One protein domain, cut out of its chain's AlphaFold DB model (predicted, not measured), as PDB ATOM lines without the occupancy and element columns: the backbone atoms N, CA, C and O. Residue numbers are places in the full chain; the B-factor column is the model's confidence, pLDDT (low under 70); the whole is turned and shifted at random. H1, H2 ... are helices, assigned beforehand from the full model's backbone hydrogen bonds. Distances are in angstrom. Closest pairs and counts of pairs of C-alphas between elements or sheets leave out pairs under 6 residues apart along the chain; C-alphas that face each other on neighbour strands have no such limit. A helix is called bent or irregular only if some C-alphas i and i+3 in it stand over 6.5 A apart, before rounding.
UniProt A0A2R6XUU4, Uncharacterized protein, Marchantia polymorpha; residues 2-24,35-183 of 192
ATOM      1  N   THR A   2      28.048  11.318  83.536       69.94
ATOM      2  CA  THR A   2      26.859  11.184  84.395       69.94
ATOM      3  C   THR A   2      25.642  10.550  83.704       69.94
ATOM      4  O   THR A   2      25.157   9.535  84.185       69.94
ATOM      5  N   CYS A   3      25.214  11.024  82.524       77.25
ATOM      6  CA  CYS A   3      24.027  10.458  81.853       77.25
ATOM      7  C   CYS A   3      24.169   8.970  81.482       77.25
ATOM      8  O   CYS A   3      23.200   8.225  81.564       77.25
ATOM      9  N   VAL A   4      25.371   8.517  81.104       84.81
ATOM     10  CA  VAL A   4      25.617   7.097  80.779       84.81
ATOM     11  C   VAL A   4      25.444   6.230  82.025       84.81
ATOM     12  O   VAL A   4      24.799   5.188  81.962       84.81
ATOM     13  N   THR A   5      25.975   6.674  83.166       88.25
ATOM     14  CA  THR A   5      25.818   5.969  84.443       88.25
ATOM     15  C   THR A   5      24.353   5.879  84.866       88.25
ATOM     16  O   THR A   5      23.925   4.816  85.306       88.25
ATOM     17  N   VAL A   6      23.579   6.957  84.695       89.00
ATOM     18  CA  VAL A   6      22.145   6.971  85.024       89.00
ATOM     19  C   VAL A   6      21.378   5.948  84.184       89.00
ATOM     20  O   VAL A   6      20.620   5.159  84.736       89.00
ATOM     21  N   VAL A   7      21.624   5.886  82.871       90.00
ATOM     22  CA  VAL A   7      20.944   4.924  81.984       90.00
ATOM     23  C   VAL A   7      21.282   3.474  82.339       90.00
ATOM     24  O   VAL A   7      20.396   2.627  82.345       90.00
ATOM     25  N   VAL A   8      22.541   3.173  82.673       93.06
ATOM     26  CA  VAL A   8      22.928   1.811  83.086       93.06
ATOM     27  C   VAL A   8      22.222   1.407  84.384       93.06
ATOM     28  O   VAL A   8      21.692   0.302  84.457       93.06
ATOM     29  N   ARG A   9      22.155   2.307  85.376       92.44
ATOM     30  CA  ARG A   9      21.429   2.068  86.638       92.44
ATOM     31  C   ARG A   9      19.928   1.887  86.427       92.44
ATOM     32  O   ARG A   9      19.327   1.056  87.096       92.44
ATOM     33  N   PHE A  10      19.347   2.640  85.496       93.94
ATOM     34  CA  PHE A  10      17.946   2.498  85.118       93.94
ATOM     35  C   PHE A  10      17.666   1.106  84.530       93.94
ATOM     36  O   PHE A  10      16.753   0.420  84.967       93.94
ATOM     37  N   VAL A  11      18.499   0.627  83.599       94.88
ATOM     38  CA  VAL A  11      18.339  -0.729  83.038       94.88
ATOM     39  C   VAL A  11      18.509  -1.808  84.111       94.88
ATOM     40  O   VAL A  11      17.737  -2.763  84.144       94.88
ATOM     41  N   GLU A  12      19.498  -1.656  84.994       94.94
ATOM     42  CA  GLU A  12      19.732  -2.578  86.112       94.94
ATOM     43  C   GLU A  12      18.509  -2.677  87.032       94.94
ATOM     44  O   GLU A  12      18.094  -3.783  87.377       94.94
ATOM     45  N   VAL A  13      17.908  -1.544  87.410       93.75
ATOM     46  CA  VAL A  13      16.761  -1.561  88.322       93.75
ATOM     47  C   VAL A  13      15.487  -2.068  87.651       93.75
ATOM     48  O   VAL A  13      14.741  -2.778  88.306       93.75
ATOM     49  N   CYS A  14      15.269  -1.822  86.355       92.50
ATOM     50  CA  CYS A  14      14.133  -2.415  85.639       92.50
ATOM     51  C   CYS A  14      14.197  -3.951  85.642       92.50
ATOM     52  O   CYS A  14      13.179  -4.624  85.781       92.50
ATOM     53  N   LEU A  15      15.403  -4.518  85.499       94.19
ATOM     54  CA  LEU A  15      15.606  -5.963  85.628       94.19
ATOM     55  C   LEU A  15      15.353  -6.424  87.067       94.19
ATOM     56  O   LEU A  15      14.689  -7.433  87.273       94.19
ATOM     57  N   LEU A  16      15.833  -5.672  88.061       92.19
ATOM     58  CA  LEU A  16      15.577  -5.967  89.470       92.19
ATOM     59  C   LEU A  16      14.076  -5.942  89.803       92.19
ATOM     60  O   LEU A  16      13.595  -6.872  90.437       92.19
ATOM     61  N   GLU A  17      13.328  -4.921  89.380       90.75
ATOM     62  CA  GLU A  17      11.880  -4.808  89.608       90.75
ATOM     63  C   GLU A  17      11.121  -6.000  89.005       90.75
ATOM     64  O   GLU A  17      10.213  -6.539  89.642       90.75
ATOM     65  N   HIS A  18      11.541  -6.471  87.826       91.12
ATOM     66  CA  HIS A  18      10.998  -7.685  87.219       91.12
ATOM     67  C   HIS A  18      11.263  -8.931  88.080       91.12
ATOM     68  O   HIS A  18      10.327  -9.652  88.415       91.12
ATOM     69  N   GLU A  19      12.508  -9.156  88.504       92.50
ATOM     70  CA  GLU A  19      12.883 -10.311  89.338       92.50
ATOM     71  C   GLU A  19      12.200 -10.290  90.721       92.50
ATOM     72  O   GLU A  19      11.795 -11.327  91.254       92.50
ATOM     73  N   LEU A  20      12.033  -9.108  91.319       90.81
ATOM     74  CA  LEU A  20      11.305  -8.943  92.582       90.81
ATOM     75  C   LEU A  20       9.825  -9.302  92.419       90.81
ATOM     76  O   LEU A  20       9.263  -9.984  93.276       90.81
ATOM     77  N   THR A  21       9.222  -8.902  91.300       87.88
ATOM     78  CA  THR A  21       7.834  -9.246  90.977       87.88
ATOM     79  C   THR A  21       7.680 -10.758  90.789       87.88
ATOM     80  O   THR A  21       6.853 -11.375  91.457       87.88
ATOM     81  N   GLU A  22       8.529 -11.382  89.967       90.69
ATOM     82  CA  GLU A  22       8.489 -12.829  89.689       90.69
ATOM     83  C   GLU A  22       8.755 -13.691  90.933       90.69
ATOM     84  O   GLU A  22       8.180 -14.768  91.093       90.69
ATOM     85  N   SER A  23       9.609 -13.222  91.849       92.06
ATOM     86  CA  SER A  23       9.899 -13.930  93.105       92.06
ATOM     87  C   SER A  23       8.818 -13.766  94.180       92.06
ATOM     88  O   SER A  23       8.895 -14.426  95.220       92.06
ATOM     89  N   GLY A  24       7.810 -12.915  93.953       89.12
ATOM     90  CA  GLY A  24       6.779 -12.596  94.941       89.12
ATOM     91  C   GLY A  24       7.314 -11.801  96.134       89.12
ATOM     92  O   GLY A  24       6.751 -11.895  97.228       89.12
ATOM     93  N   PRO A  35      12.293   1.607  99.185       91.88
ATOM     94  CA  PRO A  35      11.492   2.262  98.148       91.88
ATOM     95  C   PRO A  35      12.218   3.451  97.525       91.88
ATOM     96  O   PRO A  35      12.281   3.559  96.306       91.88
ATOM     97  N   GLN A  36      12.840   4.293  98.354       92.25
ATOM     98  CA  GLN A  36      13.627   5.432  97.885       92.25
ATOM     99  C   GLN A  36      14.811   4.977  97.018       92.25
ATOM    100  O   GLN A  36      15.058   5.542  95.958       92.25
ATOM    101  N   HIS A  37      15.515   3.918  97.428       91.88
ATOM    102  CA  HIS A  37      16.649   3.384  96.678       91.88
ATOM    103  C   HIS A  37      16.270   2.878  95.278       91.88
ATOM    104  O   HIS A  37      17.011   3.100  94.318       91.88
ATOM    105  N   VAL A  38      15.143   2.168  95.167       92.38
ATOM    106  CA  VAL A  38      14.608   1.718  93.875       92.38
ATOM    107  C   VAL A  38      14.185   2.936  93.054       92.38
ATOM    108  O   VAL A  38      14.631   3.087  91.916       92.38
ATOM    109  N   ARG A  39      13.431   3.855  93.671       93.19
ATOM    110  CA  ARG A  39      12.862   5.037  93.021       93.19
ATOM    111  C   ARG A  39      13.904   5.958  92.395       93.19
ATOM    112  O   ARG A  39      13.726   6.384  91.257       93.19
ATOM    113  N   GLU A  40      15.006   6.215  93.097       91.12
ATOM    114  CA  GLU A  40      16.108   7.057  92.604       91.12
ATOM    115  C   GLU A  40      16.770   6.489  91.340       91.12
ATOM    116  O   GLU A  40      17.341   7.228  90.535       91.12
ATOM    117  N   LYS A  41      16.717   5.166  91.155       90.88
ATOM    118  CA  LYS A  41      17.269   4.493  89.976       90.88
ATOM    119  C   LYS A  41      16.236   4.374  88.858       90.88
ATOM    120  O   LYS A  41      16.591   4.605  87.702       90.88
ATOM    121  N   SER A  42      14.991   4.016  89.184       91.44
ATOM    122  CA  SER A  42      13.939   3.760  88.189       91.44
ATOM    123  C   SER A  42      13.330   5.059  87.659       91.44
ATOM    124  O   SER A  42      12.867   5.114  86.525       91.44
ATOM    125  N   GLY A  43      13.438   6.151  88.415       88.69
ATOM    126  CA  GLY A  43      12.922   7.466  88.041       88.69
ATOM    127  C   GLY A  43      13.649   8.196  86.929       88.69
ATOM    128  O   GLY A  43      13.117   9.160  86.388       88.69
ATOM    129  N   ILE A  44      14.889   7.795  86.622       91.44
ATOM    130  CA  ILE A  44      15.792   8.467  85.672       91.44
ATOM    131  C   ILE A  44      15.938   9.996  85.904       91.44
ATOM    132  O   ILE A  44      16.408  10.733  85.030       91.44
ATOM    133  N   ALA A  45      15.590  10.479  87.104       93.62
ATOM    134  CA  ALA A  45      15.445  11.898  87.405       93.62
ATOM    135  C   ALA A  45      16.734  12.682  87.186       93.62
ATOM    136  O   ALA A  45      16.707  13.754  86.592       93.62
ATOM    137  N   GLU A  46      17.884  12.112  87.554       91.44
ATOM    138  CA  GLU A  46      19.180  12.757  87.343       91.44
ATOM    139  C   GLU A  46      19.448  13.061  85.862       91.44
ATOM    140  O   GLU A  46      19.942  14.140  85.535       91.44
ATOM    141  N   ALA A  47      19.085  12.165  84.935       90.00
ATOM    142  CA  ALA A  47      19.254  12.454  83.511       90.00
ATOM    143  C   ALA A  47      18.303  13.566  83.054       90.00
ATOM    144  O   ALA A  47      18.720  14.444  82.297       90.00
ATOM    145  N   TYR A  48      17.053  13.549  83.530       89.50
ATOM    146  CA  TYR A  48      16.063  14.580  83.225       89.50
ATOM    147  C   TYR A  48      16.523  15.956  83.729       89.50
ATOM    148  O   TYR A  48      16.589  16.920  82.967       89.50
ATOM    149  N   THR A  49      16.945  16.029  84.987       91.56
ATOM    150  CA  THR A  49      17.488  17.226  85.631       91.56
ATOM    151  C   THR A  49      18.715  17.761  84.915       91.56
ATOM    152  O   THR A  49      18.824  18.967  84.697       91.56
ATOM    153  N   LEU A  50      19.635  16.884  84.500       86.75
ATOM    154  CA  LEU A  50      20.776  17.304  83.698       86.75
ATOM    155  C   LEU A  50      20.300  17.939  82.393       86.75
ATOM    156  O   LEU A  50      20.775  19.019  82.075       86.75
ATOM    157  N   MET A  51      19.330  17.361  81.676       86.06
ATOM    158  CA  MET A  51      18.794  17.979  80.453       86.06
ATOM    159  C   MET A  51      18.150  19.350  80.703       86.06
ATOM    160  O   MET A  51      18.319  20.245  79.877       86.06
ATOM    161  N   VAL A  52      17.463  19.534  81.834       87.75
ATOM    162  CA  VAL A  52      16.892  20.830  82.242       87.75
ATOM    163  C   VAL A  52      17.997  21.856  82.507       87.75
ATOM    164  O   VAL A  52      17.948  22.968  81.985       87.75
ATOM    165  N   LEU A  53      19.010  21.486  83.294       84.25
ATOM    166  CA  LEU A  53      20.032  22.408  83.800       84.25
ATOM    167  C   LEU A  53      21.214  22.629  82.846       84.25
ATOM    168  O   LEU A  53      21.870  23.666  82.923       84.25
ATOM    169  N   VAL A  54      21.494  21.682  81.946       76.94
ATOM    170  CA  VAL A  54      22.556  21.779  80.926       76.94
ATOM    171  C   VAL A  54      22.012  22.135  79.542       76.94
ATOM    172  O   VAL A  54      22.703  21.990  78.532       76.94
ATOM    173  N   ALA A  55      20.763  22.598  79.472       68.50
ATOM    174  CA  ALA A  55      20.168  23.051  78.229       68.50
ATOM    175  C   ALA A  55      21.002  24.194  77.606       68.50
ATOM    176  O   ALA A  55      21.502  25.049  78.338       68.50
ATOM    177  N   PRO A  56      21.108  24.294  76.266       59.09
ATOM    178  CA  PRO A  56      21.956  25.287  75.587       59.09
ATOM    179  C   PRO A  56      21.665  26.765  75.907       59.09
ATOM    180  O   PRO A  56      22.441  27.634  75.532       59.09
ATOM    181  N   HIS A  57      20.535  27.074  76.549       66.00
ATOM    182  CA  HIS A  57      20.216  28.428  77.013       66.00
ATOM    183  C   HIS A  57      20.767  28.722  78.421       66.00
ATOM    184  O   HIS A  57      21.013  29.880  78.738       66.00
ATOM    185  N   LEU A  58      20.990  27.685  79.241       66.50
ATOM    186  CA  LEU A  58      21.679  27.753  80.538       66.50
ATOM    187  C   LEU A  58      23.167  27.418  80.444       66.50
ATOM    188  O   LEU A  58      23.934  27.723  81.351       66.50
ATOM    189  N   VAL A  59      23.562  26.781  79.343       61.12
ATOM    190  CA  VAL A  59      24.937  26.534  78.922       61.12
ATOM    191  C   VAL A  59      25.223  27.573  77.849       61.12
ATOM    192  O   VAL A  59      24.966  27.298  76.679       61.12
ATOM    193  N   PRO A  60      25.688  28.787  78.197       53.75
ATOM    194  CA  PRO A  60      25.888  29.814  77.192       53.75
ATOM    195  C   PRO A  60      26.820  29.268  76.107       53.75
ATOM    196  O   PRO A  60      27.814  28.613  76.412       53.75
ATOM    197  N   GLN A  61      26.608  29.646  74.845       48.81
ATOM    198  CA  GLN A  61      27.689  29.581  73.843       48.81
ATOM    199  C   GLN A  61      28.932  30.394  74.276       48.81
ATOM    200  O   GLN A  61      29.982  30.309  73.650       48.81
ATOM    201  N   ASN A  62      28.824  31.119  75.394       43.84
ATOM    202  CA  ASN A  62      29.883  31.794  76.119       43.84
ATOM    203  C   ASN A  62      30.409  31.013  77.344       43.84
ATOM    204  O   ASN A  62      30.658  31.593  78.391       43.84
ATOM    205  N   TYR A  63      30.675  29.721  77.150       49.56
ATOM    206  CA  TYR A  63      31.951  29.022  77.439       49.56
ATOM    207  C   TYR A  63      33.246  29.832  77.195       49.56
ATOM    208  O   TYR A  63      34.252  29.217  76.859       49.56
ATOM    209  N   SER A  64      33.230  31.167  77.220       45.66
ATOM    210  CA  SER A  64      34.220  32.038  76.574       45.66
ATOM    211  C   SER A  64      34.807  33.085  77.518       45.66
ATOM    212  O   SER A  64      35.297  34.123  77.069       45.66
ATOM    213  N   SER A  65      34.857  32.806  78.826       52.41
ATOM    214  CA  SER A  65      36.016  33.306  79.571       52.41
ATOM    215  C   SER A  65      37.269  32.722  78.907       52.41
ATOM    216  O   SER A  65      37.306  31.528  78.614       52.41
ATOM    217  N   GLU A  66      38.277  33.549  78.608       54.34
ATOM    218  CA  GLU A  66      39.487  33.118  77.877       54.34
ATOM    219  C   GLU A  66      40.192  31.904  78.528       54.34
ATOM    220  O   GLU A  66      40.987  31.229  77.873       54.34
ATOM    221  N   ASP A  67      39.882  31.592  79.794       60.22
ATOM    222  CA  ASP A  67      40.413  30.473  80.573       60.22
ATOM    223  C   ASP A  67      39.369  29.436  81.064       60.22
ATOM    224  O   ASP A  67      39.755  28.464  81.719       60.22
ATOM    225  N   GLY A  68      38.069  29.609  80.779       59.62
ATOM    226  CA  GLY A  68      36.980  28.676  81.130       59.62
ATOM    227  C   GLY A  68      36.689  28.493  82.633       59.62
ATOM    228  O   GLY A  68      35.817  27.704  83.012       59.62
ATOM    229  N   LYS A  69      37.409  29.186  83.525       60.03
ATOM    230  CA  LYS A  69      37.322  28.972  84.985       60.03
ATOM    231  C   LYS A  69      36.113  29.645  85.623       60.03
ATOM    232  O   LYS A  69      35.539  29.095  86.566       60.03
ATOM    233  N   ALA A  70      35.735  30.824  85.132       65.44
ATOM    234  CA  ALA A  70      34.584  31.565  85.645       65.44
ATOM    235  C   ALA A  70      33.278  30.789  85.412       65.44
ATOM    236  O   ALA A  70      32.443  30.686  86.310       65.44
ATOM    237  N   ASP A  71      33.170  30.151  84.250       71.25
ATOM    238  CA  ASP A  71      31.969  29.436  83.824       71.25
ATOM    239  C   ASP A  71      31.828  28.081  84.540       71.25
ATOM    240  O   ASP A  71      30.747  27.714  85.003       71.25
ATOM    241  N   HIS A  72      32.950  27.383  84.760       74.88
ATOM    242  CA  HIS A  72      32.995  26.207  85.633       74.88
ATOM    243  C   HIS A  72      32.578  26.565  87.069       74.88
ATOM    244  O   HIS A  72      31.750  25.888  87.675       74.88
ATOM    245  N   SER A  73      33.114  27.656  87.624       80.31
ATOM    246  CA  SER A  73      32.757  28.118  88.969       80.31
ATOM    247  C   SER A  73      31.273  28.476  89.081       80.31
ATOM    248  O   SER A  73      30.634  28.116  90.070       80.31
ATOM    249  N   PHE A  74      30.699  29.133  88.069       83.12
ATOM    250  CA  PHE A  74      29.273  29.443  88.046       83.12
ATOM    251  C   PHE A  74      28.426  28.169  88.070       83.12
ATOM    252  O   PHE A  74      27.574  28.034  88.946       83.12
ATOM    253  N   PHE A  75      28.700  27.200  87.190       84.62
ATOM    254  CA  PHE A  75      27.948  25.946  87.162       84.62
ATOM    255  C   PHE A  75      27.981  25.233  88.518       84.62
ATOM    256  O   PHE A  75      26.930  24.990  89.108       84.62
ATOM    257  N   TYR A  76      29.167  24.956  89.067       85.62
ATOM    258  CA  TYR A  76      29.271  24.180  90.308       85.62
ATOM    259  C   TYR A  76      28.762  24.920  91.548       85.62
ATOM    260  O   TYR A  76      28.234  24.284  92.456       85.62
ATOM    261  N   ASN A  77      28.873  26.251  91.600       86.31
ATOM    262  CA  ASN A  77      28.435  27.011  92.773       86.31
ATOM    263  C   ASN A  77      26.972  27.460  92.702       86.31
ATOM    264  O   ASN A  77      26.375  27.725  93.746       86.31
ATOM    265  N   LYS A  78      26.409  27.619  91.498       86.56
ATOM    266  CA  LYS A  78      25.091  28.244  91.297       86.56
ATOM    267  C   LYS A  78      24.052  27.321  90.672       86.56
ATOM    268  O   LYS A  78      22.877  27.493  90.971       86.56
ATOM    269  N   ILE A  79      24.468  26.368  89.838       88.69
ATOM    270  CA  ILE A  79      23.557  25.464  89.119       88.69
ATOM    271  C   ILE A  79      23.551  24.074  89.740       88.69
ATOM    272  O   ILE A  79      22.492  23.538  90.030       88.69
ATOM    273  N   TYR A  80      24.724  23.499  90.002       89.25
ATOM    274  CA  TYR A  80      24.867  22.144  90.533       89.25
ATOM    275  C   TYR A  80      24.072  21.887  91.830       89.25
ATOM    276  O   TYR A  80      23.483  20.812  91.937       89.25
ATOM    277  N   PRO A  81      23.939  22.844  92.778       92.62
ATOM    278  CA  PRO A  81      23.091  22.652  93.956       92.62
ATOM    279  C   PRO A  81      21.594  22.455  93.657       92.62
ATOM    280  O   PRO A  81      20.879  21.989  94.535       92.62
ATOM    281  N   LEU A  82      21.111  22.787  92.450       93.88
ATOM    282  CA  LEU A  82      19.731  22.504  92.025       93.88
ATOM    283  C   LEU A  82      19.501  21.025  91.711       93.88
ATOM    284  O   LEU A  82      18.357  20.588  91.743       93.88
ATOM    285  N   ILE A  83      20.550  20.256  91.390       92.94
ATOM    286  CA  ILE A  83      20.403  18.868  90.934       92.94
ATOM    287  C   ILE A  83      19.602  18.001  91.919       92.94
ATOM    288  O   ILE A  83      18.615  17.412  91.485       92.94
ATOM    289  N   PRO A  84      19.958  17.907  93.216       94.12
ATOM    290  CA  PRO A  84      19.206  17.058  94.141       94.12
ATOM    291  C   PRO A  84      17.749  17.509  94.316       94.12
ATOM    292  O   PRO A  84      16.863  16.663  94.387       94.12
ATOM    293  N   GLU A  85      17.481  18.818  94.324       95.75
ATOM    294  CA  GLU A  85      16.120  19.340  94.497       95.75
ATOM    295  C   GLU A  85      15.246  19.097  93.258       95.75
ATOM    296  O   GLU A  85      14.091  18.700  93.386       95.75
ATOM    297  N   ILE A  86      15.791  19.279  92.049       96.00
ATOM    298  CA  ILE A  86      15.054  18.980  90.813       96.00
ATOM    299  C   ILE A  86      14.882  17.469  90.645       96.00
ATOM    300  O   ILE A  86      13.811  17.051  90.225       96.00
ATOM    301  N   ASN A  87      15.857  16.640  91.040       95.38
ATOM    302  CA  ASN A  87      15.677  15.185  91.050       95.38
ATOM    303  C   ASN A  87      14.488  14.785  91.930       95.38
ATOM    304  O   ASN A  87      13.591  14.083  91.470       95.38
ATOM    305  N   ALA A  88      14.449  15.300  93.163       95.12
ATOM    306  CA  ALA A  88      13.334  15.069  94.071       95.12
ATOM    307  C   ALA A  88      12.011  15.588  93.490       95.12
ATOM    308  O   ALA A  88      10.994  14.916  93.601       95.12
ATOM    309  N   ALA A  89      12.016  16.755  92.836       96.69
ATOM    310  CA  ALA A  89      10.827  17.296  92.185       96.69
ATOM    311  C   ALA A  89      10.322  16.402  91.044       96.69
ATOM    312  O   ALA A  89       9.122  16.166  90.950       96.69
ATOM    313  N   VAL A  90      11.215  15.909  90.181       96.50
ATOM    314  CA  VAL A  90      10.863  14.997  89.083       96.50
ATOM    315  C   VAL A  90      10.192  13.747  89.638       96.50
ATOM    316  O   VAL A  90       9.104  13.393  89.186       96.50
ATOM    317  N   ASP A  91      10.806  13.122  90.644       95.88
ATOM    318  CA  ASP A  91      10.285  11.884  91.209       95.88
ATOM    319  C   ASP A  91       8.936  12.102  91.910       95.88
ATOM    320  O   ASP A  91       7.950  11.446  91.578       95.88
ATOM    321  N   LYS A  92       8.848  13.105  92.790       96.06
ATOM    322  CA  LYS A  92       7.632  13.400  93.564       96.06
ATOM    323  C   LYS A  92       6.466  13.861  92.699       96.06
ATOM    324  O   LYS A  92       5.348  13.411  92.912       96.06
ATOM    325  N   ILE A  93       6.697  14.743  91.718       96.75
ATOM    326  CA  ILE A  93       5.629  15.180  90.802       96.75
ATOM    327  C   ILE A  93       5.085  13.977  90.041       96.75
ATOM    328  O   ILE A  93       3.871  13.873  89.874       96.75
ATOM    329  N   ASN A  94       5.968  13.082  89.589       96.50
ATOM    330  CA  ASN A  94       5.530  11.881  88.909       96.50
ATOM    331  C   ASN A  94       4.703  10.999  89.844       96.50
ATOM    332  O   ASN A  94       3.584  10.705  89.467       96.50
ATOM    333  N   ASP A  95       5.173  10.697  91.056       96.00
ATOM    334  CA  ASP A  95       4.453   9.837  92.008       96.00
ATOM    335  C   ASP A  95       3.083  10.423  92.410       96.00
ATOM    336  O   ASP A  95       2.089   9.704  92.491       96.00
ATOM    337  N   ILE A  96       2.995  11.746  92.605       96.44
ATOM    338  CA  ILE A  96       1.736  12.442  92.927       96.44
ATOM    339  C   ILE A  96       0.756  12.374  91.750       96.44
ATOM    340  O   ILE A  96      -0.421  12.061  91.929       96.44
ATOM    341  N   LEU A  97       1.215  12.706  90.540       95.56
ATOM    342  CA  LEU A  97       0.351  12.822  89.361       95.56
ATOM    343  C   LEU A  97       0.108  11.480  88.666       95.56
ATOM    344  O   LEU A  97      -0.826  11.363  87.872       95.56
ATOM    345  N   SER A  98       0.929  10.472  88.947       94.56
ATOM    346  CA  SER A  98       0.698   9.100  88.529       94.56
ATOM    347  C   SER A  98      -0.228   8.379  89.494       94.56
ATOM    348  O   SER A  98      -0.994   7.562  89.008       94.56
ATOM    349  N   TYR A  99      -0.262   8.725  90.787       94.44
ATOM    350  CA  TYR A  99      -1.015   8.009  91.825       94.44
ATOM    351  C   TYR A  99      -2.377   7.456  91.380       94.44
ATOM    352  O   TYR A  99      -2.660   6.288  91.610       94.44
ATOM    353  N   TYR A 100      -3.205   8.254  90.695       92.88
ATOM    354  CA  TYR A 100      -4.511   7.797  90.209       92.88
ATOM    355  C   TYR A 100      -4.433   6.567  89.289       92.88
ATOM    356  O   TYR A 100      -5.155   5.601  89.511       92.88
ATOM    357  N   LYS A 101      -3.546   6.562  88.281       91.25
ATOM    358  CA  LYS A 101      -3.416   5.403  87.380       91.25
ATOM    359  C   LYS A 101      -2.837   4.184  88.103       91.25
ATOM    360  O   LYS A 101      -3.228   3.075  87.778       91.25
ATOM    361  N   GLU A 102      -1.952   4.394  89.079       91.19
ATOM    362  CA  GLU A 102      -1.309   3.317  89.858       91.19
ATOM    363  C   GLU A 102      -2.268   2.713  90.879       91.19
ATOM    364  O   GLU A 102      -2.190   1.534  91.196       91.19
ATOM    365  N   PHE A 103      -3.181   3.529  91.402       87.25
ATOM    366  CA  PHE A 103      -4.211   3.090  92.329       87.25
ATOM    367  C   PHE A 103      -5.256   2.201  91.641       87.25
ATOM    368  O   PHE A 103      -5.735   1.248  92.247       87.25
ATOM    369  N   GLU A 104      -5.594   2.501  90.384       85.12
ATOM    370  CA  GLU A 104      -6.531   1.701  89.583       85.12
ATOM    371  C   GLU A 104      -5.898   0.413  89.020       85.12
ATOM    372  O   GLU A 104      -6.607  -0.565  88.787       85.12
ATOM    373  N   ASP A 105      -4.578   0.394  88.796       79.81
ATOM    374  CA  ASP A 105      -3.852  -0.767  88.269       79.81
ATOM    375  C   ASP A 105      -3.227  -1.590  89.426       79.81
ATOM    376  O   ASP A 105      -2.146  -1.284  89.926       79.81
ATOM    377  N   GLU A 106      -3.889  -2.686  89.832       64.06
ATOM    378  CA  GLU A 106      -3.488  -3.556  90.968       64.06
ATOM    379  C   GLU A 106      -2.074  -4.181  90.848       64.06
ATOM    380  O   GLU A 106      -1.521  -4.666  91.840       64.06
ATOM    381  N   ASP A 107      -1.465  -4.143  89.658       62.69
ATOM    382  CA  ASP A 107      -0.144  -4.716  89.366       62.69
ATOM    383  C   ASP A 107       1.035  -3.824  89.813       62.69
ATOM    384  O   ASP A 107       2.179  -4.281  89.856       62.69
ATOM    385  N   GLU A 108       0.807  -2.566  90.213       65.94
ATOM    386  CA  GLU A 108       1.876  -1.638  90.622       65.94
ATOM    387  C   GLU A 108       2.242  -1.769  92.117       65.94
ATOM    388  O   GLU A 108       2.395  -0.797  92.862       65.94
ATOM    389  N   CYS A 109       2.441  -3.010  92.580       56.78
ATOM    390  CA  CYS A 109       2.730  -3.339  93.986       56.78
ATOM    391  C   CYS A 109       4.024  -2.704  94.543       56.78
ATOM    392  O   CYS A 109       4.189  -2.651  95.768       56.78
ATOM    393  N   MET A 110       4.902  -2.225  93.652       69.12
ATOM    394  CA  MET A 110       6.192  -1.586  93.938       69.12
ATOM    395  C   MET A 110       6.191  -0.066  93.721       69.12
ATOM    396  O   MET A 110       7.233   0.568  93.878       69.12
ATOM    397  N   ALA A 111       5.037   0.537  93.408       85.75
ATOM    398  CA  ALA A 111       4.900   1.990  93.366       85.75
ATOM    399  C   ALA A 111       5.386   2.617  94.682       85.75
ATOM    400  O   ALA A 111       5.195   2.051  95.769       85.75
ATOM    401  N   TYR A 112       6.019   3.790  94.599       93.25
ATOM    402  CA  TYR A 112       6.652   4.430  95.755       93.25
ATOM    403  C   TYR A 112       5.654   4.685  96.889       93.25
ATOM    404  O   TYR A 112       5.926   4.343  98.044       93.25
ATOM    405  N   ILE A 113       4.476   5.224  96.557       94.31
ATOM    406  CA  ILE A 113       3.417   5.539  97.525       94.31
ATOM    407  C   ILE A 113       2.920   4.264  98.215       94.31
ATOM    408  O   ILE A 113       2.907   4.194  99.444       94.31
ATOM    409  N   SER A 114       2.582   3.230  97.440       91.44
ATOM    410  CA  SER A 114       2.108   1.938  97.956       91.44
ATOM    411  C   SER A 114       3.144   1.256  98.851       91.44
ATOM    412  O   SER A 114       2.820   0.760  99.932       91.44
ATOM    413  N   SER A 115       4.408   1.275  98.433       91.44
ATOM    414  CA  SER A 115       5.533   0.713  99.184       91.44
ATOM    415  C   SER A 115       5.765   1.448 100.506       91.44
ATOM    416  O   SER A 115       5.942   0.826 101.555       91.44
ATOM    417  N   THR A 116       5.713   2.777 100.474       93.88
ATOM    418  CA  THR A 116       5.905   3.633 101.650       93.88
ATOM    419  C   THR A 116       4.749   3.497 102.639       93.88
ATOM    420  O   THR A 116       4.984   3.407 103.844       93.88
ATOM    421  N   ALA A 117       3.511   3.408 102.149       92.56
ATOM    422  CA  ALA A 117       2.320   3.206 102.970       92.56
ATOM    423  C   ALA A 117       2.403   1.887 103.756       92.56
ATOM    424  O   ALA A 117       2.223   1.877 104.977       92.56
ATOM    425  N   LYS A 118       2.790   0.792 103.079       91.12
ATOM    426  CA  LYS A 118       3.034  -0.519 103.708       91.12
ATOM    427  C   LYS A 118       4.084  -0.429 104.824       91.12
ATOM    428  O   LYS A 118       3.846  -0.924 105.924       91.12
ATOM    429  N   LEU A 119       5.213   0.235 104.569       92.44
ATOM    430  CA  LEU A 119       6.315   0.377 105.533       92.44
ATOM    431  C   LEU A 119       5.965   1.219 106.757       92.44
ATOM    432  O   LEU A 119       6.362   0.883 107.873       92.44
ATOM    433  N   LYS A 120       5.265   2.334 106.541       92.00
ATOM    434  CA  LYS A 120       4.857   3.259 107.602       92.00
ATOM    435  C   LYS A 120       3.593   2.791 108.337       92.00
ATOM    436  O   LYS A 120       3.258   3.376 109.362       92.00
ATOM    437  N   GLN A 121       2.916   1.748 107.844       92.44
ATOM    438  CA  GLN A 121       1.618   1.269 108.341       92.44
ATOM    439  C   GLN A 121       0.540   2.366 108.346       92.44
ATOM    440  O   GLN A 121      -0.278   2.451 109.263       92.44
ATOM    441  N   ILE A 122       0.550   3.196 107.306       94.88
ATOM    442  CA  ILE A 122      -0.431   4.259 107.062       94.88
ATOM    443  C   ILE A 122      -1.098   4.036 105.704       94.88
ATOM    444  O   ILE A 122      -0.712   3.152 104.939       94.88
ATOM    445  N   THR A 123      -2.125   4.815 105.400       95.00
ATOM    446  CA  THR A 123      -2.808   4.751 104.108       95.00
ATOM    447  C   THR A 123      -1.963   5.367 102.991       95.00
ATOM    448  O   THR A 123      -1.122   6.237 103.214       95.00
ATOM    449  N   THR A 124      -2.216   4.952 101.748       94.50
ATOM    450  CA  THR A 124      -1.613   5.588 100.566       94.50
ATOM    451  C   THR A 124      -2.015   7.056 100.432       94.50
ATOM    452  O   THR A 124      -1.226   7.856  99.946       94.50
ATOM    453  N   TYR A 125      -3.210   7.419 100.910       94.25
ATOM    454  CA  TYR A 125      -3.669   8.805 100.965       94.25
ATOM    455  C   TYR A 125      -2.827   9.659 101.921       94.25
ATOM    456  O   TYR A 125      -2.433  10.754 101.546       94.25
ATOM    457  N   GLU A 126      -2.493   9.152 103.112       97.38
ATOM    458  CA  GLU A 126      -1.603   9.859 104.048       97.38
ATOM    459  C   GLU A 126      -0.199  10.055 103.456       97.38
ATOM    460  O   GLU A 126       0.374  11.129 103.581       97.38
ATOM    461  N   VAL A 127       0.340   9.061 102.738       96.50
ATOM    462  CA  VAL A 127       1.623   9.220 102.023       96.50
ATOM    463  C   VAL A 127       1.519  10.241 100.887       96.50
ATOM    464  O   VAL A 127       2.457  11.004 100.664       96.50
ATOM    465  N   LEU A 128       0.408  10.250 100.147       96.62
ATOM    466  CA  LEU A 128       0.176  11.232  99.090       96.62
ATOM    467  C   LEU A 128       0.112  12.655  99.664       96.62
ATOM    468  O   LEU A 128       0.701  13.560  99.079       96.62
ATOM    469  N   ASP A 129      -0.565  12.841 100.798       97.38
ATOM    470  CA  ASP A 129      -0.663  14.125 101.501       97.38
ATOM    471  C   ASP A 129       0.719  14.611 101.967       97.38
ATOM    472  O   ASP A 129       1.130  15.717 101.606       97.38
ATOM    473  N   ASP A 130       1.498  13.733 102.617       96.94
ATOM    474  CA  ASP A 130       2.900  13.991 102.984       96.94
ATOM    475  C   ASP A 130       3.722  14.450 101.759       96.94
ATOM    476  O   ASP A 130       4.461  15.435 101.815       96.94
ATOM    477  N   LEU A 131       3.591  13.752 100.624       96.50
ATOM    478  CA  LEU A 131       4.332  14.072  99.401       96.50
ATOM    479  C   LEU A 131       3.923  15.413  98.790       96.50
ATOM    480  O   LEU A 131       4.790  16.132  98.285       96.50
ATOM    481  N   MET A 132       2.636  15.761  98.818       96.75
ATOM    482  CA  MET A 132       2.158  17.059  98.340       96.75
ATOM    483  C   MET A 132       2.736  18.203  99.181       96.75
ATOM    484  O   MET A 132       3.235  19.181  98.612       96.75
ATOM    485  N   ASP A 133       2.753  18.055 100.506       97.31
ATOM    486  CA  ASP A 133       3.361  19.027 101.420       97.31
ATOM    487  C   ASP A 133       4.875  19.149 101.199       97.31
ATOM    488  O   ASP A 133       5.415  20.254 101.063       97.31
ATOM    489  N   GLU A 134       5.576  18.020 101.071       96.12
ATOM    490  CA  GLU A 134       7.001  18.012 100.744       96.12
ATOM    491  C   GLU A 134       7.291  18.676  99.391       96.12
ATOM    492  O   GLU A 134       8.297  19.375  99.243       96.12
ATOM    493  N   MET A 135       6.424  18.483  98.395       96.75
ATOM    494  CA  MET A 135       6.588  19.055  97.060       96.75
ATOM    495  C   MET A 135       6.456  20.581  97.073       96.75
ATOM    496  O   MET A 135       7.195  21.280  96.371       96.75
ATOM    497  N   VAL A 136       5.572  21.134  97.909       96.19
ATOM    498  CA  VAL A 136       5.502  22.588  98.116       96.19
ATOM    499  C   VAL A 136       6.859  23.119  98.578       96.19
ATOM    500  O   VAL A 136       7.338  24.130  98.051       96.19
ATOM    501  N   GLU A 137       7.518  22.419  99.500       96.69
ATOM    502  CA  GLU A 137       8.801  22.857 100.044       96.69
ATOM    503  C   GLU A 137       9.977  22.620  99.097       96.69
ATOM    504  O   GLU A 137      10.795  23.523  98.905       96.69
ATOM    505  N   THR A 138      10.006  21.491  98.387       97.38
ATOM    506  CA  THR A 138      10.972  21.247  97.306       97.38
ATOM    507  C   THR A 138      10.879  22.330  96.223       97.38
ATOM    508  O   THR A 138      11.904  22.849  95.775       97.38
ATOM    509  N   ARG A 139       9.670  22.776  95.841       97.00
ATOM    510  CA  ARG A 139       9.519  23.894  94.891       97.00
ATOM    511  C   ARG A 139      10.093  25.198  95.449       97.00
ATOM    512  O   ARG A 139      10.797  25.903  94.722       97.00
ATOM    513  N   LYS A 140       9.818  25.536  96.714       97.38
ATOM    514  CA  LYS A 140      10.385  26.743  97.348       97.38
ATOM    515  C   LYS A 140      11.911  26.688  97.389       97.38
ATOM    516  O   LYS A 140      12.555  27.681  97.051       97.38
ATOM    517  N   ASN A 141      12.488  25.535  97.724       97.06
ATOM    518  CA  ASN A 141      13.935  25.332  97.747       97.06
ATOM    519  C   ASN A 141      14.559  25.515  96.362       97.06
ATOM    520  O   ASN A 141      15.505  26.297  96.226       97.06
ATOM    521  N   CYS A 142      14.000  24.872  95.331       96.88
ATOM    522  CA  CYS A 142      14.421  25.045  93.939       96.88
ATOM    523  C   CYS A 142      14.447  26.524  93.536       96.88
ATOM    524  O   CYS A 142      15.465  27.014  93.044       96.88
ATOM    525  N   MET A 143      13.356  27.255  93.785       97.75
ATOM    526  CA  MET A 143      13.267  28.675  93.433       97.75
ATOM    527  C   MET A 143      14.263  29.526  94.228       97.75
ATOM    528  O   MET A 143      14.963  30.346  93.640       97.75
ATOM    529  N   ALA A 144      14.423  29.281  95.530       97.44
ATOM    530  CA  ALA A 144      15.383  30.009  96.356       97.44
ATOM    531  C   ALA A 144      16.842  29.760  95.924       97.44
ATOM    532  O   ALA A 144      17.666  30.677  95.947       97.44
ATOM    533  N   ILE A 145      17.196  28.533  95.526       95.50
ATOM    534  CA  ILE A 145      18.522  28.229  94.964       95.50
ATOM    535  C   ILE A 145      18.698  28.941  93.619       95.50
ATOM    536  O   ILE A 145      19.740  29.564  93.396       95.50
ATOM    537  N   ALA A 146      17.682  28.897  92.752       94.38
ATOM    538  CA  ALA A 146      17.705  29.556  91.452       94.38
ATOM    539  C   ALA A 146      17.893  31.074  91.590       94.38
ATOM    540  O   ALA A 146      18.732  31.654  90.907       94.38
ATOM    541  N   GLU A 147      17.202  31.725  92.525       95.25
ATOM    542  CA  GLU A 147      17.357  33.157  92.810       95.25
ATOM    543  C   GLU A 147      18.769  33.499  93.313       95.25
ATOM    544  O   GLU A 147      19.373  34.477  92.865       95.25
ATOM    545  N   ARG A 148      19.362  32.651  94.172       93.00
ATOM    546  CA  ARG A 148      20.757  32.805  94.643       93.00
ATOM    547  C   ARG A 148      21.807  32.677  93.533       93.00
ATOM    548  O   ARG A 148      22.974  33.045  93.754       93.00
ATOM    549  N   SER A 149      21.432  32.168  92.357       89.12
ATOM    550  CA  SER A 149      22.304  32.174  91.179       89.12
ATOM    551  C   SER A 149      22.576  33.590  90.666       89.12
ATOM    552  O   SER A 149      23.653  33.839  90.128       89.12
ATOM    553  N   GLY A 150      21.635  34.523  90.868       87.06
ATOM    554  CA  GLY A 150      21.672  35.868  90.291       87.06
ATOM    555  C   GLY A 150      21.381  35.918  88.784       87.06
ATOM    556  O   GLY A 150      21.471  36.995  88.199       87.06
ATOM    557  N   SER A 151      21.030  34.793  88.150       87.94
ATOM    558  CA  SER A 151      20.673  34.718  86.729       87.94
ATOM    559  C   SER A 151      19.159  34.629  86.555       87.94
ATOM    560  O   SER A 151      18.497  33.746  87.103       87.94
ATOM    561  N   ARG A 152      18.609  35.539  85.744       89.56
ATOM    562  CA  ARG A 152      17.183  35.533  85.393       89.56
ATOM    563  C   ARG A 152      16.823  34.318  84.545       89.56
ATOM    564  O   ARG A 152      15.710  33.819  84.657       89.56
ATOM    565  N   GLU A 153      17.757  33.853  83.726       88.06
ATOM    566  CA  GLU A 153      17.617  32.672  82.884       88.06
ATOM    567  C   GLU A 153      17.452  31.419  83.745       88.06
ATOM    568  O   GLU A 153      16.511  30.668  83.528       88.06
ATOM    569  N   VAL A 154      18.278  31.238  84.781       90.75
ATOM    570  CA  VAL A 154      18.164  30.094  85.707       90.75
ATOM    571  C   VAL A 154      16.810  30.086  86.414       90.75
ATOM    572  O   VAL A 154      16.144  29.053  86.453       90.75
ATOM    573  N   VAL A 155      16.370  31.239  86.929       93.94
ATOM    574  CA  VAL A 155      15.048  31.376  87.566       93.94
ATOM    575  C   VAL A 155      13.927  31.032  86.585       93.94
ATOM    576  O   VAL A 155      13.026  30.267  86.926       93.94
ATOM    577  N   ALA A 156      13.995  31.553  85.357       92.88
ATOM    578  CA  ALA A 156      13.003  31.277  84.324       92.88
ATOM    579  C   ALA A 156      12.978  29.794  83.930       92.88
ATOM    580  O   ALA A 156      11.896  29.230  83.789       92.88
ATOM    581  N   THR A 157      14.136  29.141  83.803       92.69
ATOM    582  CA  THR A 157      14.215  27.718  83.458       92.69
ATOM    583  C   THR A 157      13.649  26.830  84.558       92.69
ATOM    584  O   THR A 157      12.895  25.912  84.252       92.69
ATOM    585  N   VAL A 158      13.951  27.104  85.832       94.69
ATOM    586  CA  VAL A 158      13.395  26.322  86.950       94.69
ATOM    587  C   VAL A 158      11.877  26.504  87.038       94.69
ATOM    588  O   VAL A 158      11.153  25.519  87.170       94.69
ATOM    589  N   ALA A 159      11.371  27.732  86.883       95.25
ATOM    590  CA  ALA A 159       9.931  27.983  86.839       95.25
ATOM    591  C   ALA A 159       9.255  27.267  85.653       95.25
ATOM    592  O   ALA A 159       8.226  26.611  85.825       95.25
ATOM    593  N   ALA A 160       9.863  27.340  84.466       93.81
ATOM    594  CA  ALA A 160       9.371  26.672  83.265       93.81
ATOM    595  C   ALA A 160       9.410  25.142  83.383       93.81
ATOM    596  O   ALA A 160       8.519  24.479  82.859       93.81
ATOM    597  N   PHE A 161      10.396  24.577  84.089       94.88
ATOM    598  CA  PHE A 161      10.446  23.148  84.391       94.88
ATOM    599  C   PHE A 161       9.211  22.710  85.183       94.88
ATOM    600  O   PHE A 161       8.513  21.807  84.733       94.88
ATOM    601  N   PHE A 162       8.898  23.369  86.304       95.94
ATOM    602  CA  PHE A 162       7.717  23.016  87.102       95.94
ATOM    603  C   PHE A 162       6.434  23.123  86.280       95.94
ATOM    604  O   PHE A 162       5.648  22.177  86.238       95.94
ATOM    605  N   GLN A 163       6.265  24.244  85.575       94.44
ATOM    606  CA  GLN A 163       5.105  24.465  84.721       94.44
ATOM    607  C   GLN A 163       4.973  23.368  83.663       94.44
ATOM    608  O   GLN A 163       3.931  22.723  83.552       94.44
ATOM    609  N   GLY A 164       6.031  23.144  82.885       93.62
ATOM    610  CA  GLY A 164       6.028  22.207  81.773       93.62
ATOM    611  C   GLY A 164       5.860  20.761  82.226       93.62
ATOM    612  O   GLY A 164       5.096  20.019  81.612       93.62
ATOM    613  N   TYR A 165       6.522  20.364  83.314       94.94
ATOM    614  CA  TYR A 165       6.475  18.989  83.803       94.94
ATOM    615  C   TYR A 165       5.101  18.636  84.376       94.94
ATOM    616  O   TYR A 165       4.566  17.574  84.063       94.94
ATOM    617  N   ILE A 166       4.471  19.548  85.121       94.25
ATOM    618  CA  ILE A 166       3.092  19.365  85.596       94.25
ATOM    619  C   ILE A 166       2.120  19.356  84.406       94.25
ATOM    620  O   ILE A 166       1.313  18.435  84.271       94.25
ATOM    621  N   SER A 167       2.253  20.313  83.479       92.75
ATOM    622  CA  SER A 167       1.413  20.386  82.270       92.75
ATOM    623  C   SER A 167       1.459  19.103  81.446       92.75
ATOM    624  O   SER A 167       0.445  18.637  80.926       92.75
ATOM    625  N   PHE A 168       2.646  18.517  81.318       92.69
ATOM    626  CA  PHE A 168       2.863  17.268  80.602       92.69
ATOM    627  C   PHE A 168       2.023  16.115  81.174       92.69
ATOM    628  O   PHE A 168       1.416  15.371  80.405       92.69
ATOM    629  N   HIS A 169       1.910  16.002  82.500       93.69
ATOM    630  CA  HIS A 169       1.104  14.952  83.129       93.69
ATOM    631  C   HIS A 169      -0.396  15.144  82.864       93.69
ATOM    632  O   HIS A 169      -1.081  14.192  82.491       93.69
ATOM    633  N   PHE A 170      -0.900  16.378  82.954       90.62
ATOM    634  CA  PHE A 170      -2.306  16.684  82.648       90.62
ATOM    635  C   PHE A 170      -2.659  16.521  81.163       90.62
ATOM    636  O   PHE A 170      -3.791  16.183  80.811       90.62
ATOM    637  N   THR A 171      -1.699  16.760  80.269       89.81
ATOM    638  CA  THR A 171      -1.926  16.664  78.819       89.81
ATOM    639  C   THR A 171      -1.779  15.239  78.293       89.81
ATOM    640  O   THR A 171      -2.498  14.867  77.362       89.81
ATOM    641  N   TRP A 172      -0.935  14.401  78.903       92.00
ATOM    642  CA  TRP A 172      -0.777  12.997  78.516       92.00
ATOM    643  C   TRP A 172      -1.836  12.087  79.159       92.00
ATOM    644  O   TRP A 172      -1.536  11.133  79.881       92.00
ATOM    645  N   ASN A 173      -3.103  12.348  78.836       88.12
ATOM    646  CA  ASN A 173      -4.226  11.631  79.438       88.12
ATOM    647  C   ASN A 173      -4.209  10.116  79.172       88.12
ATOM    648  O   ASN A 173      -4.609   9.348  80.036       88.12
ATOM    649  N   SER A 174      -3.702   9.663  78.019       89.94
ATOM    650  CA  SER A 174      -3.620   8.223  77.720       89.94
ATOM    651  C   SER A 174      -2.689   7.445  78.655       89.94
ATOM    652  O   SER A 174      -2.783   6.222  78.698       89.94
ATOM    653  N   ARG A 175      -1.803   8.131  79.389       91.88
ATOM    654  CA  ARG A 175      -0.930   7.527  80.400       91.88
ATOM    655  C   ARG A 175      -1.440   7.763  81.819       91.88
ATOM    656  O   ARG A 175      -1.539   6.807  82.576       91.88
ATOM    657  N   TYR A 176      -1.716   9.017  82.182       92.69
ATOM    658  CA  TYR A 176      -1.993   9.389  83.577       92.69
ATOM    659  C   TYR A 176      -3.478   9.404  83.945       92.69
ATOM    660  O   TYR A 176      -3.803   9.489  85.123       92.69
ATOM    661  N   LYS A 177      -4.380   9.341  82.955       92.25
ATOM    662  CA  LYS A 177      -5.840   9.269  83.142       92.25
ATOM    663  C   LYS A 177      -6.448  10.415  83.986       92.25
ATOM    664  O   LYS A 177      -7.610  10.353  84.366       92.25
ATOM    665  N   LEU A 178      -5.713  11.507  84.240       91.81
ATOM    666  CA  LEU A 178      -6.133  12.597  85.139       91.81
ATOM    667  C   LEU A 178      -7.408  13.329  84.695       91.81
ATOM    668  O   LEU A 178      -8.083  13.943  85.520       91.81
ATOM    669  N   ARG A 179      -7.782  13.265  83.413       90.31
ATOM    670  CA  ARG A 179      -9.050  13.854  82.952       90.31
ATOM    671  C   ARG A 179     -10.274  13.100  83.455       90.31
ATOM    672  O   ARG A 179     -11.346  13.688  83.510       90.31
ATOM    673  N   GLU A 180     -10.126  11.835  83.837       91.06
ATOM    674  CA  GLU A 180     -11.205  11.069  84.465       91.06
ATOM    675  C   GLU A 180     -11.552  11.634  85.850       91.06
ATOM    676  O   GLU A 180     -12.716  11.617  86.242       91.06
ATOM    677  N   LEU A 181     -10.563  12.204  86.551       88.50
ATOM    678  CA  LEU A 181     -10.745  12.856  87.848       88.50
ATOM    679  C   LEU A 181     -11.237  14.299  87.727       88.50
ATOM    680  O   LEU A 181     -12.159  14.707  88.432       88.50
ATOM    681  N   PHE A 182     -10.591  15.088  86.869       87.81
ATOM    682  CA  PHE A 182     -10.773  16.540  86.854       87.81
ATOM    683  C   PHE A 182     -11.703  17.046  85.739       87.81
ATOM    684  O   PHE A 182     -12.195  18.171  85.814       87.81
ATOM    685  N   GLY A 183     -11.976  16.228  84.720       85.81
ATOM    686  CA  GLY A 183     -12.692  16.628  83.508       85.81
ATOM    687  C   GLY A 183     -11.798  17.301  82.457       85.81
ATOM    688  O   GLY A 183     -10.656  17.680  82.721       85.81
TER     689      GLY A 183
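AT A GLANCE: This is residues 2 to 24 and 35 to 183 of the 192 residues of an uncharacterized protein of Marchantia polymorpha (UniProt A0A2R6XUU4). Three long helices, H5, H7 and H8, lie side by side in an up-and-down bundle, and a fourth long helix, H1, runs outside it, with the short helices H2 and H3 in between. At one end H4 lengthens the body and residues 64 to 70 stick out; H6, H9 and H10 gather near the other end. The printed part has 172 residues with ten named helices, H1 to H10 in chain order, and no named strand; the class is all helix. The whole is compact, with a radius of gyration of the C-alphas of 18.1 A, and elongated in outline, spanning 58 by 36 by 30 A.

HOW THE PARTS SIT: Start at H1, residues 2 to 22. Its residues 6 to 14 touch H2, residues 35 to 42, at a steep tilt of 57 degrees; the closest C-alphas, of Phe 10 and Ser 42, are 5.2 A apart. Its residues 2 to 7 touch H3, residues 45 to 53, closest at C-alphas 3 and 47, 5.4 A. Go on past H4, residues 69 to 79, to the hub, H5, residues 82 to 104, which touches five helices and is apart from H1. H5 touches H3 with residues 83 to 91, closest at C-alphas 45 and 87, 4.9 A. H6, residues 112 to 120, only just touches H5, with 3 pairs of C-alphas within 8 A, the closest those of Asp 95 and Tyr 112, 6.9 A. H7, residues 124 to 148, touches H5 at a shallow tilt of 26 degrees, opposite ways, closest at C-alphas 85 and 142, 6.0 A. H4 and H7 touch only at their ends, closest at C-alphas 78 and 148, 7.1 A. H7 and H8, residues 152 to 171, form a hairpin, closest at C-alphas 146 and 155, 5.0 A. H5, H7 and H8 are the bundle, up and down, each running against the one before it. H9, residues 173 to 176, touches H5, closest at C-alphas 98 and 176, 5.6 A. H10, residues 178 to 182, only just touches H8, with 3 pairs within 8 A, closest at C-alphas 170 and 178, 6.1 A. Every O i to N i+4 pair is within hydrogen-bond range in H1, H3, H4, H6, H7, H8 and H10; H2 has 3 of 4, H5 17 of 19, and H9 is too short for such a pair.

IN THESE COORDINATES: Find C-alpha 2 at (26.859, 11.184, 84.395), where H1 begins its 30.7 A. H5 runs 33.6 A, with a kink of 45 degrees near residue 98; it is irregular, C-alphas 97 and 100 being 7.0 A apart. H7 runs 35.7 A from C-alpha 124 at (-1.613, 5.588, 100.566), and H8 runs 27.6 A. H10 ends at C-alpha 182, (-10.773, 16.540, 86.854).

THE WHOLE: The C-alphas of Gly 24 and Glu 66, the two farthest apart, are 58.7 A apart. Residues 25 to 34 are not printed, and C-alphas 24 and 35 are 15.9 A apart across the cut. Of the links printed whole, H3 to H4 is long, with 15 residues. Mean pLDDT of the printed part is 87.7; residue 2, residues 55 to 70 and residues 106 to 110 are under 70.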